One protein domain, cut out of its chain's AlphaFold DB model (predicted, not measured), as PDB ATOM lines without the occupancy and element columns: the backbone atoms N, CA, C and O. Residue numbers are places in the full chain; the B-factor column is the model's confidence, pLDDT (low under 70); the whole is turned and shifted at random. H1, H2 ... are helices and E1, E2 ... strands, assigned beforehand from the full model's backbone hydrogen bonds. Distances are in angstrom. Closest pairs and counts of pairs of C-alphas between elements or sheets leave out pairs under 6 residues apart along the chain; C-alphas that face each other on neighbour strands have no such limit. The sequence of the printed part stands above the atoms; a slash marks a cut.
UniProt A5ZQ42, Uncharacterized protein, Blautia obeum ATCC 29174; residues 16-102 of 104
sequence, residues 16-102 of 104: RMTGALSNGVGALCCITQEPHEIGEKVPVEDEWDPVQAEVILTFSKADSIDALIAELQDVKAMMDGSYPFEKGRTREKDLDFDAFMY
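What this domain is: This is residues 16 to 102 of the 104 residues of an uncharacterized protein of Blautia obeum ATCC 29174 (UniProt A5ZQ42). A small sheet of three strands, E1 to E3, and one long helix, H1, make an open V: the chain turns from the end of E3 straight into H1, which leads away from the sheet. A wide loop, residues 33 to 54, lies by the end of the sheet where E1 begins and E2 ends, and beyond H1 comes a long link and the short helix H2, which stands free. The printed part has 87 residues, with three named strands and then two named helices along the chain; the sheet has the order E1, E2, E3 and is antiparallel, and the class is mixed, helices and strands. The whole is loose, with a radius of gyration of the C-alphas of 16.8 A, and elongated, spanning 50 by 31 by 24 A.

How they stand to each other: The sheet is a meander, each strand the antiparallel neighbour of the one before, formed by E1, residues 16 to 22, E2, residues 25 to 32, and E3, residues 55 to 59. E2 is the inner strand, and E1 and E3 are edge strands. E1 and E2 are a hairpin at 155 degrees between directions; N 18 and O 29 are within hydrogen-bond range at 2.9 A, and N 27 and O 20 at 2.8 A. E2 and E3, also a hairpin, stand at 164 degrees, with N 28 and O 57 at 2.8 A. The sheet is only just strongly twisted, its C-alphas lying up to 4.4 A off the best plane. H1, residues 62 to 80, only grazes the sheet, with its residues 62 to 65; the closest C-alphas of E3 and H1 are those of Phe 59 and Ile 65, 7.0 A apart. H2, residues 97 to 101, is not on the sheet and is apart from H1. In H1 and H2 every O i to N i+4 pair is within hydrogen-bond range.

Where its parts are: E2 is the longest strand, 22.8 A from first to last C-alpha; E1 measures 19.3 A and E3 13.4 A. E1 begins at C-alpha 16, (-1.675, 47.254, 46.498). H1 measures 27.3 A, from C-alpha 62 at (14.316, 55.665, 35.130) to C-alpha 80 at (-5.430, 40.167, 24.417). H2 measures 6.4 A and ends at C-alpha 101, (2.437, 27.185, 36.870).

The domain as a whole: The C-alphas farthest apart are those of Asp 46 and Lys 87, 50.9 A. The printed part has no cut. The links E1 to E2 and E3 to H1 are tight; E2 to E3, with 22 residues, and H1 to H2, with 16, are long. Residues 66 to 72, 85 to 91 and 93 to 102 stand free. The mean pLDDT of the printed part is 80.5, and residues 44 to 50 and 86 to 102 are under 70.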
ATOM      1  N   ARG A  16      -1.942  45.818  46.574       86.44
ATOM      2  CA  ARG A  16      -1.675  47.254  46.498       86.44
ATOM      3  C   ARG A  16      -0.271  47.482  45.966       86.44
ATOM      4  O   ARG A  16       0.677  46.883  46.466       86.44
ATOM      5  N   MET A  17      -0.123  48.392  45.010       87.75
ATOM      6  CA  MET A  17       1.176  48.830  44.496       87.75
ATOM      7  C   MET A  17       1.385  50.313  44.805       87.75
ATOM      8  O   MET A  17       0.653  51.160  44.292       87.75
ATOM      9  N   THR A  18       2.403  50.634  45.604       86.62
ATOM     10  CA  THR A  18       2.723  52.009  46.017       86.62
ATOM     11  C   THR A  18       4.131  52.380  45.570       86.62
ATOM     12  O   THR A  18       5.102  51.699  45.898       86.62
ATOM     13  N   GLY A  19       4.251  53.477  44.821       89.50
ATOM     14  CA  GLY A  19       5.547  54.042  44.452       89.50
ATOM     15  C   GLY A  19       6.158  54.845  45.602       89.50
ATOM     16  O   GLY A  19       5.466  55.629  46.246       89.50
ATOM     17  N   ALA A  20       7.461  54.693  45.820       88.62
ATOM     18  CA  ALA A  20       8.241  55.460  46.785       88.62
ATOM     19  C   ALA A  20       9.564  55.936  46.164       88.62
ATOM     20  O   ALA A  20      10.078  55.336  45.220       88.62
ATOM     21  N   LEU A  21      10.132  57.019  46.694       91.62
ATOM     22  CA  LEU A  21      11.420  57.564  46.262       91.62
ATOM     23  C   LEU A  21      12.284  57.849  47.488       91.62
ATOM     24  O   LEU A  21      11.852  58.547  48.401       91.62
ATOM     25  N   SER A  22      13.521  57.354  47.491       86.31
ATOM     26  CA  SER A  22      14.490  57.647  48.548       86.31
ATOM     27  C   SER A  22      15.898  57.744  47.975       86.31
ATOM     28  O   SER A  22      16.346  56.845  47.270       86.31
ATOM     29  N   ASN A  23      16.604  58.846  48.255       91.12
ATOM     30  CA  ASN A  23      17.997  59.069  47.835       91.12
ATOM     31  C   ASN A  23      18.267  58.800  46.336       91.12
ATOM     32  O   ASN A  23      19.310  58.259  45.973       91.12
ATOM     33  N   GLY A  24      17.321  59.152  45.458       91.19
ATOM     34  CA  GLY A  24      17.440  58.928  44.011       91.19
ATOM     35  C   GLY A  24      17.176  57.488  43.551       91.19
ATOM     36  O   GLY A  24      17.312  57.202  42.366       91.19
ATOM     37  N   VAL A  25      16.776  56.595  44.458       94.00
ATOM     38  CA  VAL A  25      16.318  55.236  44.153       94.00
ATOM     39  C   VAL A  25      14.794  55.212  44.201       94.00
ATOM     40  O   VAL A  25      14.191  55.508  45.236       94.00
ATOM     41  N   GLY A  26      14.173  54.872  43.075       94.69
ATOM     42  CA  GLY A  26      12.739  54.605  43.009       94.69
ATOM     43  C   GLY A  26      12.435  53.206  43.532       94.69
ATOM     44  O   GLY A  26      13.211  52.278  43.307       94.69
ATOM     45  N   ALA A  27      11.310  53.041  44.215       92.31
ATOM     46  CA  ALA A  27      10.817  51.752  44.667       92.31
ATOM     47  C   ALA A  27       9.338  51.578  44.311       92.31
ATOM     48  O   ALA A  27       8.569  52.536  44.362       92.31
ATOM     49  N   LEU A  28       8.946  50.354  43.967       91.81
ATOM     50  CA  LEU A  28       7.556  49.923  43.899       91.81
ATOM     51  C   LEU A  28       7.350  48.874  44.989       91.81
ATOM     52  O   LEU A  28       7.921  47.782  44.924       91.81
ATOM     53  N   CYS A  29       6.583  49.245  46.007       89.00
ATOM     54  CA  CYS A  29       6.223  48.389  47.125       89.00
ATOM     55  C   CYS A  29       4.901  47.697  46.817       89.00
ATOM     56  O   CYS A  29       3.924  48.363  46.466       89.00
ATOM     57  N   CYS A  30       4.872  46.381  46.983       88.81
ATOM     58  CA  CYS A  30       3.678  45.577  46.817       88.81
ATOM     59  C   CYS A  30       3.250  45.008  48.165       88.81
ATOM     60  O   CYS A  30       4.071  44.372  48.827       88.81
ATOM     61  N   ILE A  31       1.990  45.250  48.535       86.69
ATOM     62  CA  ILE A  31       1.401  44.814  49.803       86.69
ATOM     63  C   ILE A  31       0.136  43.999  49.540       86.69
ATOM     64  O   ILE A  31      -0.714  44.437  48.757       86.69
ATOM     65  N   THR A  32      -0.008  42.845  50.194       87.62
ATOM     66  CA  THR A  32      -1.274  42.093  50.175       87.62
ATOM     67  C   THR A  32      -2.353  42.853  50.951       87.62
ATOM     68  O   THR A  32      -2.120  43.331  52.058       87.62
ATOM     69  N   GLN A  33      -3.553  42.956  50.391       83.50
ATOM     70  CA  GLN A  33      -4.695  43.659  50.976       83.50
ATOM     71  C   GLN A  33      -6.008  42.912  50.703       83.50
ATOM     72  O   GLN A  33      -6.041  41.947  49.937       83.50
ATOM     73  N   GLU A  34      -7.109  43.378  51.300       86.94
ATOM     74  CA  GLU A  34      -8.441  42.964  50.849       86.94
ATOM     75  C   GLU A  34      -8.634  43.337  49.363       86.94
ATOM     76  O   GLU A  34      -8.144  44.383  48.936       86.94
ATOM     77  N   PRO A  35      -9.296  42.498  48.544       89.69
ATOM     78  CA  PRO A  35      -9.477  42.778  47.122       89.69
ATOM     79  C   PRO A  35     -10.201  44.104  46.844       89.69
ATOM     80  O   PRO A  35     -11.328  44.313  47.288       89.69
ATOM     81  N   HIS A  36      -9.566  44.952  46.039       86.50
ATOM     82  CA  HIS A  36     -10.093  46.218  45.526       86.50
ATOM     83  C   HIS A  36     -10.313  46.162  44.009       86.50
ATOM     84  O   HIS A  36      -9.902  45.210  43.339       86.50
ATOM     85  N   GLU A  37     -10.932  47.195  43.430       87.69
ATOM     86  CA  GLU A  37     -10.968  47.303  41.971       87.69
ATOM     87  C   GLU A  37      -9.536  47.483  41.431       87.69
ATOM     88  O   GLU A  37      -8.733  48.257  41.957       87.69
ATOM     89  N   ILE A  38      -9.174  46.748  40.375       86.31
ATOM     90  CA  ILE A  38      -7.825  46.831  39.800       86.31
ATOM     91  C   ILE A  38      -7.575  48.256  39.301       86.31
ATOM     92  O   ILE A  38      -8.259  48.748  38.407       86.31
ATOM     93  N   GLY A  39      -6.536  48.896  39.842       78.44
ATOM     94  CA  GLY A  39      -6.183  50.277  39.511       78.44
ATOM     95  C   GLY A  39      -6.883  51.330  40.374       78.44
ATOM     96  O   GLY A  39      -6.634  52.521  40.173       78.44
ATOM     97  N   GLU A  40      -7.700  50.920  41.348       82.12
ATOM     98  CA  GLU A  40      -8.240  51.812  42.368       82.12
ATOM     99  C   GLU A  40      -7.099  52.519  43.115       82.12
ATOM    100  O   GLU A  40      -6.155  51.898  43.612       82.12
ATOM    101  N   LYS A  41      -7.182  53.849  43.194       74.06
ATOM    102  CA  LYS A  41      -6.250  54.655  43.985       74.06
ATOM    103  C   LYS A  41      -6.779  54.776  45.404       74.06
ATOM    104  O   LYS A  41      -7.467  55.743  45.724       74.06
ATOM    105  N   VAL A  42      -6.436  53.810  46.245       70.69
ATOM    106  CA  VAL A  42      -6.715  53.902  47.679       70.69
ATOM    107  C   VAL A  42      -5.742  54.913  48.299       70.69
ATOM    108  O   VAL A  42      -4.530  54.788  48.079       70.69
ATOM    109  N   PRO A  43      -6.226  55.942  49.020       70.88
ATOM    110  CA  PRO A  43      -5.361  56.869  49.728       70.88
ATOM    111  C   PRO A  43      -4.401  56.123  50.649       70.88
ATOM    112  O   PRO A  43      -4.750  55.129  51.285       70.88
ATOM    113  N   VAL A  44      -3.178  56.630  50.721       64.38
ATOM    114  CA  VAL A  44      -2.214  56.208  51.728       64.38
ATOM    115  C   VAL A  44      -2.686  56.833  53.042       64.38
ATOM    116  O   VAL A  44      -2.306  57.958  53.353       64.38
ATOM    117  N   GLU A  45      -3.606  56.179  53.756       64.12
ATOM    118  CA  GLU A  45      -3.844  56.522  55.163       64.12
ATOM    119  C   GLU A  45      -2.532  56.313  55.949       64.12
ATOM    120  O   GLU A  45      -1.642  55.598  55.476       64.12
ATOM    121  N   ASP A  46      -2.392  56.942  57.122       52.53
ATOM    122  CA  ASP A  46      -1.158  57.001  57.942       52.53
ATOM    123  C   ASP A  46      -0.565  55.623  58.347       52.53
ATOM    124  O   ASP A  46       0.440  55.547  59.050       52.53
ATOM    125  N   GLU A  47      -1.169  54.522  57.899       55.88
ATOM    126  CA  GLU A  47      -0.806  53.130  58.164       55.88
ATOM    127  C   GLU A  47       0.172  52.515  57.143       55.88
ATOM    128  O   GLU A  47       0.605  51.377  57.331       55.88
ATOM    129  N   TRP A  48       0.543  53.214  56.061       66.88
ATOM    130  CA  TRP A  48       1.505  52.658  55.099       66.88
ATOM    131  C   TRP A  48       2.937  52.687  55.636       66.88
ATOM    132  O   TRP A  48       3.541  53.749  55.802       66.88
ATOM    133  N   ASP A  49       3.504  51.498  55.828       67.69
ATOM    134  CA  ASP A  49       4.890  51.301  56.237       67.69
ATOM    135  C   ASP A  49       5.625  50.435  55.193       67.69
ATOM    136  O   ASP A  49       5.191  49.311  54.921       67.69
ATOM    137  N   PRO A  50       6.752  50.891  54.607       66.94
ATOM    138  CA  PRO A  50       7.557  50.076  53.696       66.94
ATOM    139  C   PRO A  50       8.071  48.768  54.325       66.94
ATOM    140  O   PRO A  50       8.441  47.859  53.585       66.94
ATOM    141  N   VAL A  51       8.079  48.643  55.657       73.81
ATOM    142  CA  VAL A  51       8.368  47.388  56.377       73.81
ATOM    143  C   VAL A  51       7.311  46.311  56.107       73.81
ATOM    144  O   VAL A  51       7.631  45.126  56.163       73.81
ATOM    145  N   GLN A  52       6.074  46.697  55.795       75.50
ATOM    146  CA  GLN A  52       4.975  45.763  55.536       75.50
ATOM    147  C   GLN A  52       4.977  45.207  54.105       75.50
ATOM    148  O   GLN A  52       4.250  44.258  53.833       75.50
ATOM    149  N   ALA A  53       5.782  45.764  53.194       81.50
ATOM    150  CA  ALA A  53       5.836  45.305  51.809       81.50
ATOM    151  C   ALA A  53       6.473  43.914  51.691       81.50
ATOM    152  O   ALA A  53       7.664  43.740  51.955       81.50
ATOM    153  N   GLU A  54       5.703  42.928  51.221       84.31
ATOM    154  CA  GLU A  54       6.207  41.576  50.970       84.31
ATOM    155  C   GLU A  54       7.147  41.532  49.761       84.31
ATOM    156  O   GLU A  54       8.064  40.708  49.703       84.31
ATOM    157  N   VAL A  55       6.944  42.433  48.793       87.19
ATOM    158  CA  VAL A  55       7.806  42.573  47.617       87.19
ATOM    159  C   VAL A  55       8.152  44.040  47.393       87.19
ATOM    160  O   VAL A  55       7.281  44.906  47.346       87.19
ATOM    161  N   ILE A  56       9.444  44.315  47.208       89.25
ATOM    162  CA  ILE A  56       9.955  45.646  46.871       89.25
ATOM    163  C   ILE A  56      10.808  45.535  45.609       89.25
ATOM    164  O   ILE A  56      11.862  44.894  45.605       89.25
ATOM    165  N   LEU A  57      10.367  46.193  44.538       91.50
ATOM    166  CA  LEU A  57      11.166  46.402  43.333       91.50
ATOM    167  C   LEU A  57      11.897  47.735  43.471       91.50
ATOM    168  O   LEU A  57      11.255  48.747  43.725       91.50
ATOM    169  N   THR A  58      13.220  47.758  43.309       93.44
ATOM    170  CA  THR A  58      14.020  48.990  43.394       93.44
ATOM    171  C   THR A  58      14.702  49.308  42.070       93.44
ATOM    172  O   THR A  58      15.160  48.420  41.351       93.44
ATOM    173  N   PHE A  59      14.785  50.599  41.753       95.88
ATOM    174  CA  PHE A  59      15.264  51.120  40.479       95.88
ATOM    175  C   PHE A  59      16.246  52.263  40.727       95.88
ATOM    176  O   PHE A  59      15.911  53.267  41.352       95.88
ATOM    177  N   SER A  60      17.466  52.127  40.210       95.69
ATOM    178  CA  SER A  60      18.493  53.176  40.264       95.69
ATOM    179  C   SER A  60      18.510  54.079  39.024       95.69
ATOM    180  O   SER A  60      19.252  55.058  38.993       95.69
ATOM    181  N   LYS A  61      17.724  53.745  37.991       96.25
ATOM    182  CA  LYS A  61      17.593  54.494  36.733       96.25
ATOM    183  C   LYS A  61      16.150  54.448  36.236       96.25
ATOM    184  O   LYS A  61      15.529  53.388  36.286       96.25
ATOM    185  N   ALA A  62      15.657  55.570  35.712       95.44
ATOM    186  CA  ALA A  62      14.316  55.665  35.130       95.44
ATOM    187  C   ALA A  62      14.147  54.737  33.914       95.44
ATOM    188  O   ALA A  62      13.167  54.005  33.858       95.44
ATOM    189  N   ASP A  63      15.157  54.640  33.043       96.62
ATOM    190  CA  ASP A  63      15.137  53.764  31.859       96.62
ATOM    191  C   ASP A  63      14.874  52.282  32.200       96.62
ATOM    192  O   ASP A  63      14.367  51.518  31.382       96.62
ATOM    193  N   SER A  64      15.215  51.842  33.421       95.50
ATOM    194  CA  SER A  64      14.916  50.480  33.887       95.50
ATOM    195  C   SER A  64      13.425  50.265  34.167       95.50
ATOM    196  O   SER A  64      12.941  49.145  34.027       95.50
ATOM    197  N   ILE A  65      12.703  51.321  34.550       95.50
ATOM    198  CA  ILE A  65      11.244  51.302  34.704       95.50
ATOM    199  C   ILE A  65      10.594  51.250  33.321       95.50
ATOM    200  O   ILE A  65       9.700  50.436  33.116       95.50
ATOM    201  N   ASP A  66      11.078  52.040  32.360       97.12
ATOM    202  CA  ASP A  66      10.548  52.029  30.991       97.12
ATOM    203  C   ASP A  66      10.702  50.652  30.333       97.12
ATOM    204  O   ASP A  66       9.760  50.141  29.728       97.12
ATOM    205  N   ALA A  67      11.856  50.004  30.521       95.44
ATOM    206  CA  ALA A  67      12.076  48.636  30.059       95.44
ATOM    207  C   ALA A  67      11.101  47.632  30.705       95.44
ATOM    208  O   ALA A  67      10.561  46.771  30.013       95.44
ATOM    209  N   LEU A  68      10.834  47.752  32.013       94.31
ATOM    210  CA  LEU A  68       9.848  46.910  32.698       94.31
ATOM    211  C   LEU A  68       8.430  47.157  32.164       94.31
ATOM    212  O   LEU A  68       7.696  46.204  31.915       94.31
ATOM    213  N   ILE A  69       8.044  48.421  31.970       95.56
ATOM    214  CA  ILE A  69       6.736  48.786  31.416       95.56
ATOM    215  C   ILE A  69       6.568  48.199  30.011       95.56
ATOM    216  O   ILE A  69       5.501  47.664  29.725       95.56
ATOM    217  N   ALA A  70       7.598  48.253  29.163       94.44
ATOM    218  CA  ALA A  70       7.553  47.682  27.819       94.44
ATOM    219  C   ALA A  70       7.287  46.165  27.844       94.44
ATOM    220  O   ALA A  70       6.397  45.689  27.146       94.44
ATOM    221  N   GLU A  71       7.972  45.409  28.707       93.62
ATOM    222  CA  GLU A  71       7.722  43.965  28.852       93.62
ATOM    223  C   GLU A  71       6.314  43.672  29.409       93.62
ATOM    224  O   GLU A  71       5.644  42.744  28.961       93.62
ATOM    225  N   LEU A  72       5.810  44.485  30.347       93.88
ATOM    226  CA  LEU A  72       4.433  44.352  30.845       93.88
ATOM    227  C   LEU A  72       3.387  44.672  29.764       93.88
ATOM    228  O   LEU A  72       2.335  44.032  29.712       93.88
ATOM    229  N   GLN A  73       3.662  45.648  28.894       93.81
ATOM    230  CA  GLN A  73       2.821  45.966  27.737       93.81
ATOM    231  C   GLN A  73       2.818  44.824  26.718       93.81
ATOM    232  O   GLN A  73       1.746  44.461  26.235       93.81
ATOM    233  N   ASP A  74       3.978  44.219  26.453       91.56
ATOM    234  CA  ASP A  74       4.101  43.030  25.612       91.56
ATOM    235  C   ASP A  74       3.259  41.875  26.178       91.56
ATOM    236  O   ASP A  74       2.429  41.320  25.460       91.56
ATOM    237  N   VAL A  75       3.384  41.555  27.476       90.56
ATOM    238  CA  VAL A  75       2.572  40.509  28.136       90.56
ATOM    239  C   VAL A  75       1.076  40.806  28.027       90.56
ATOM    240  O   VAL A  75       0.298  39.912  27.697       90.56
ATOM    241  N   LYS A  76       0.658  42.058  28.244       92.56
ATOM    242  CA  LYS A  76      -0.743  42.468  28.073       92.56
ATOM    243  C   LYS A  76      -1.230  42.223  26.641       92.56
ATOM    244  O   LYS A  76      -2.291  41.631  26.460       92.56
ATOM    245  N   ALA A  77      -0.447  42.630  25.644       90.25
ATOM    246  CA  ALA A  77      -0.768  42.409  24.237       90.25
ATOM    247  C   ALA A  77      -0.798  40.911  23.873       90.25
ATOM    248  O   ALA A  77      -1.539  40.483  22.989       90.25
ATOM    249  N   MET A  78       0.005  40.077  24.544       87.75
ATOM    250  CA  MET A  78      -0.064  38.624  24.367       87.75
ATOM    251  C   MET A  78      -1.373  38.065  24.936       87.75
ATOM    252  O   MET A  78      -1.990  37.219  24.293       87.75
ATOM    253  N   MET A  79      -1.824  38.559  26.095       87.38
ATOM    254  CA  MET A  79      -3.086  38.141  26.721       87.38
ATOM    255  C   MET A  79      -4.323  38.530  25.901       87.38
ATOM    256  O   MET A  79      -5.293  37.778  25.876       87.38
ATOM    257  N   ASP A  80      -4.307  39.691  25.240       90.62
ATOM    258  CA  ASP A  80      -5.430  40.167  24.417       90.62
ATOM    259  C   ASP A  80      -5.331  39.766  22.930       90.62
ATOM    260  O   ASP A  80      -6.240  40.040  22.143       90.62
ATOM    261  N   GLY A  81      -4.253  39.074  22.547       85.56
ATOM    262  CA  GLY A  81      -4.018  38.578  21.193       85.56
ATOM    263  C   GLY A  81      -3.565  39.641  20.186       85.56
ATOM    264  O   GLY A  81      -3.431  39.326  19.003       85.56
ATOM    265  N   SER A  82      -3.311  40.880  20.616       87.50
ATOM    266  CA  SER A  82      -2.799  41.954  19.753       87.50
ATOM    267  C   SER A  82      -1.285  41.897  19.531       87.50
ATOM    268  O   SER A  82      -0.758  42.640  18.699       87.50
ATOM    269  N   TYR A  83      -0.577  41.012  20.239       85.06
ATOM    270  CA  TYR A  83       0.873  40.918  20.145       85.06
ATOM    271  C   TYR A  83       1.353  40.484  18.747       85.06
ATOM    272  O   TYR A  83       0.978  39.406  18.266       85.06
ATOM    273  N   PRO A  84       2.236  41.262  18.091       78.31
ATOM    274  CA  PRO A  84       2.766  40.922  16.779       78.31
ATOM    275  C   PRO A  84       3.870  39.866  16.925       78.31
ATOM    276  O   PRO A  84       5.057  40.177  16.876       78.31
ATOM    277  N   PHE A  85       3.492  38.599  17.110       70.81
ATOM    278  CA  PHE A  85       4.444  37.486  17.128       70.81
ATOM    279  C   PHE A  85       5.153  37.356  15.767       70.81
ATOM    280  O   PHE A  85       4.711  36.622  14.877       70.81
ATOM    281  N   GLU A  86       6.275  38.050  15.595       65.06
ATOM    282  CA  GLU A  86       7.180  37.829  14.472       65.06
ATOM    283  C   GLU A  86       7.854  36.449  14.573       65.06
ATOM    284  O   GLU A  86       7.913  35.810  15.629       65.06
ATOM    285  N   LYS A  87       8.380  35.957  13.445       50.12
ATOM    286  CA  LYS A  87       9.174  34.722  13.404       50.12
ATOM    287  C   LYS A  87      10.439  34.896  14.260       50.12
ATOM    288  O   LYS A  87      11.413  35.461  13.779       50.12
ATOM    289  N   GLY A  88      10.443  34.381  15.491       56.72
ATOM    290  CA  GLY A  88      11.653  34.317  16.322       56.72
ATOM    291  C   GLY A  88      11.461  34.447  17.835       56.72
ATOM    292  O   GLY A  88      12.383  34.095  18.563       56.72
ATOM    293  N   ARG A  89      10.299  34.902  18.330       56.94
ATOM    294  CA  ARG A  89       9.972  34.837  19.769       56.94
ATOM    295  C   ARG A  89       9.212  33.545  20.090       56.94
ATOM    296  O   ARG A  89       8.320  33.146  19.340       56.94
ATOM    297  N   THR A  90       9.630  32.898  21.178       56.16
ATOM    298  CA  THR A  90       9.156  31.609  21.701       56.16
ATOM    299  C   THR A  90       7.631  31.618  21.767       56.16
ATOM    300  O   THR A  90       7.045  32.410  22.503       56.16
ATOM    301  N   ARG A  91       6.972  30.805  20.934       56.91
ATOM    302  CA  ARG A  91       5.508  30.698  20.941       56.91
ATOM    303  C   ARG A  91       5.073  29.945  22.196       56.91
ATOM    304  O   ARG A  91       5.862  29.213  22.779       56.91
ATOM    305  N   GLU A  92       3.795  30.034  22.555       54.31
ATOM    306  CA  GLU A  92       3.167  29.218  23.613       54.31
ATOM    307  C   GLU A  92       3.499  27.714  23.490       54.31
ATOM    308  O   GLU A  92       3.625  27.020  24.485       54.31
ATOM    309  N   LYS A  93       3.730  27.221  22.263       55.03
ATOM    310  CA  LYS A  93       4.123  25.829  21.969       55.03
ATOM    311  C   LYS A  93       5.570  25.477  22.345       55.03
ATOM    312  O   LYS A  93       5.893  24.298  22.439       55.03
ATOM    313  N   ASP A  94       6.418  26.488  22.507       54.94
ATOM    314  CA  ASP A  94       7.853  26.375  22.782       54.94
ATOM    315  C   ASP A  94       8.192  26.786  24.233       54.94
ATOM    316  O   ASP A  94       9.326  26.612  24.682       54.94
ATOM    317  N   LEU A  95       7.223  27.351  24.965       60.59
ATOM    318  CA  LEU A  95       7.323  27.662  26.388       60.59
ATOM    319  C   LEU A  95       6.620  26.562  27.181       60.59
ATOM    320  O   LEU A  95       5.426  26.336  27.017       60.59
ATOM    321  N   ASP A  96       7.351  25.913  28.082       63.16
ATOM    322  CA  ASP A  96       6.749  25.054  29.097       63.16
ATOM    323  C   ASP A  96       6.003  25.940  30.112       63.16
ATOM    324  O   ASP A  96       6.553  26.367  31.129       63.16
ATOM    325  N   PHE A  97       4.755  26.291  29.791       62.81
ATOM    326  CA  PHE A  97       3.872  27.046  30.682       62.81
ATOM    327  C   PHE A  97       3.626  26.304  31.998       62.81
ATOM    328  O   PHE A  97       3.449  26.943  33.040       62.81
ATOM    329  N   ASP A  98       3.703  24.973  31.991       62.81
ATOM    330  CA  ASP A  98       3.581  24.184  33.207       62.81
ATOM    331  C   ASP A  98       4.755  24.490  34.150       62.81
ATOM    332  O   ASP A  98       4.533  24.715  35.340       62.81
ATOM    333  N   ALA A  99       5.981  24.683  33.649       62.88
ATOM    334  CA  ALA A  99       7.111  25.154  34.464       62.88
ATOM    335  C   ALA A  99       6.876  26.539  35.114       62.88
ATOM    336  O   ALA A  99       7.437  26.851  36.179       62.88
ATOM    337  N   PHE A 100       6.021  27.387  34.531       61.66
ATOM    338  CA  PHE A 100       5.578  28.635  35.163       61.66
ATOM    339  C   PHE A 100       4.526  28.390  36.253       61.66
ATOM    340  O   PHE A 100       4.600  29.035  37.307       61.66
ATOM    341  N   MET A 101       3.603  27.456  36.023       61.81
ATOM    342  CA  MET A 101       2.437  27.185  36.870       61.81
ATOM    343  C   MET A 101       2.698  26.213  38.027       61.81
ATOM    344  O   MET A 101       1.978  26.278  39.027       61.81
ATOM    345  N   TYR A 102       3.734  25.374  37.954       58.03
ATOM    346  CA  TYR A 102       4.113  24.483  39.049       58.03
ATOM    347  C   TYR A 102       4.507  25.284  40.301       58.03
ATOM    348  O   TYR A 102       5.386  26.156  40.273       58.03
TER     349      TYR A 102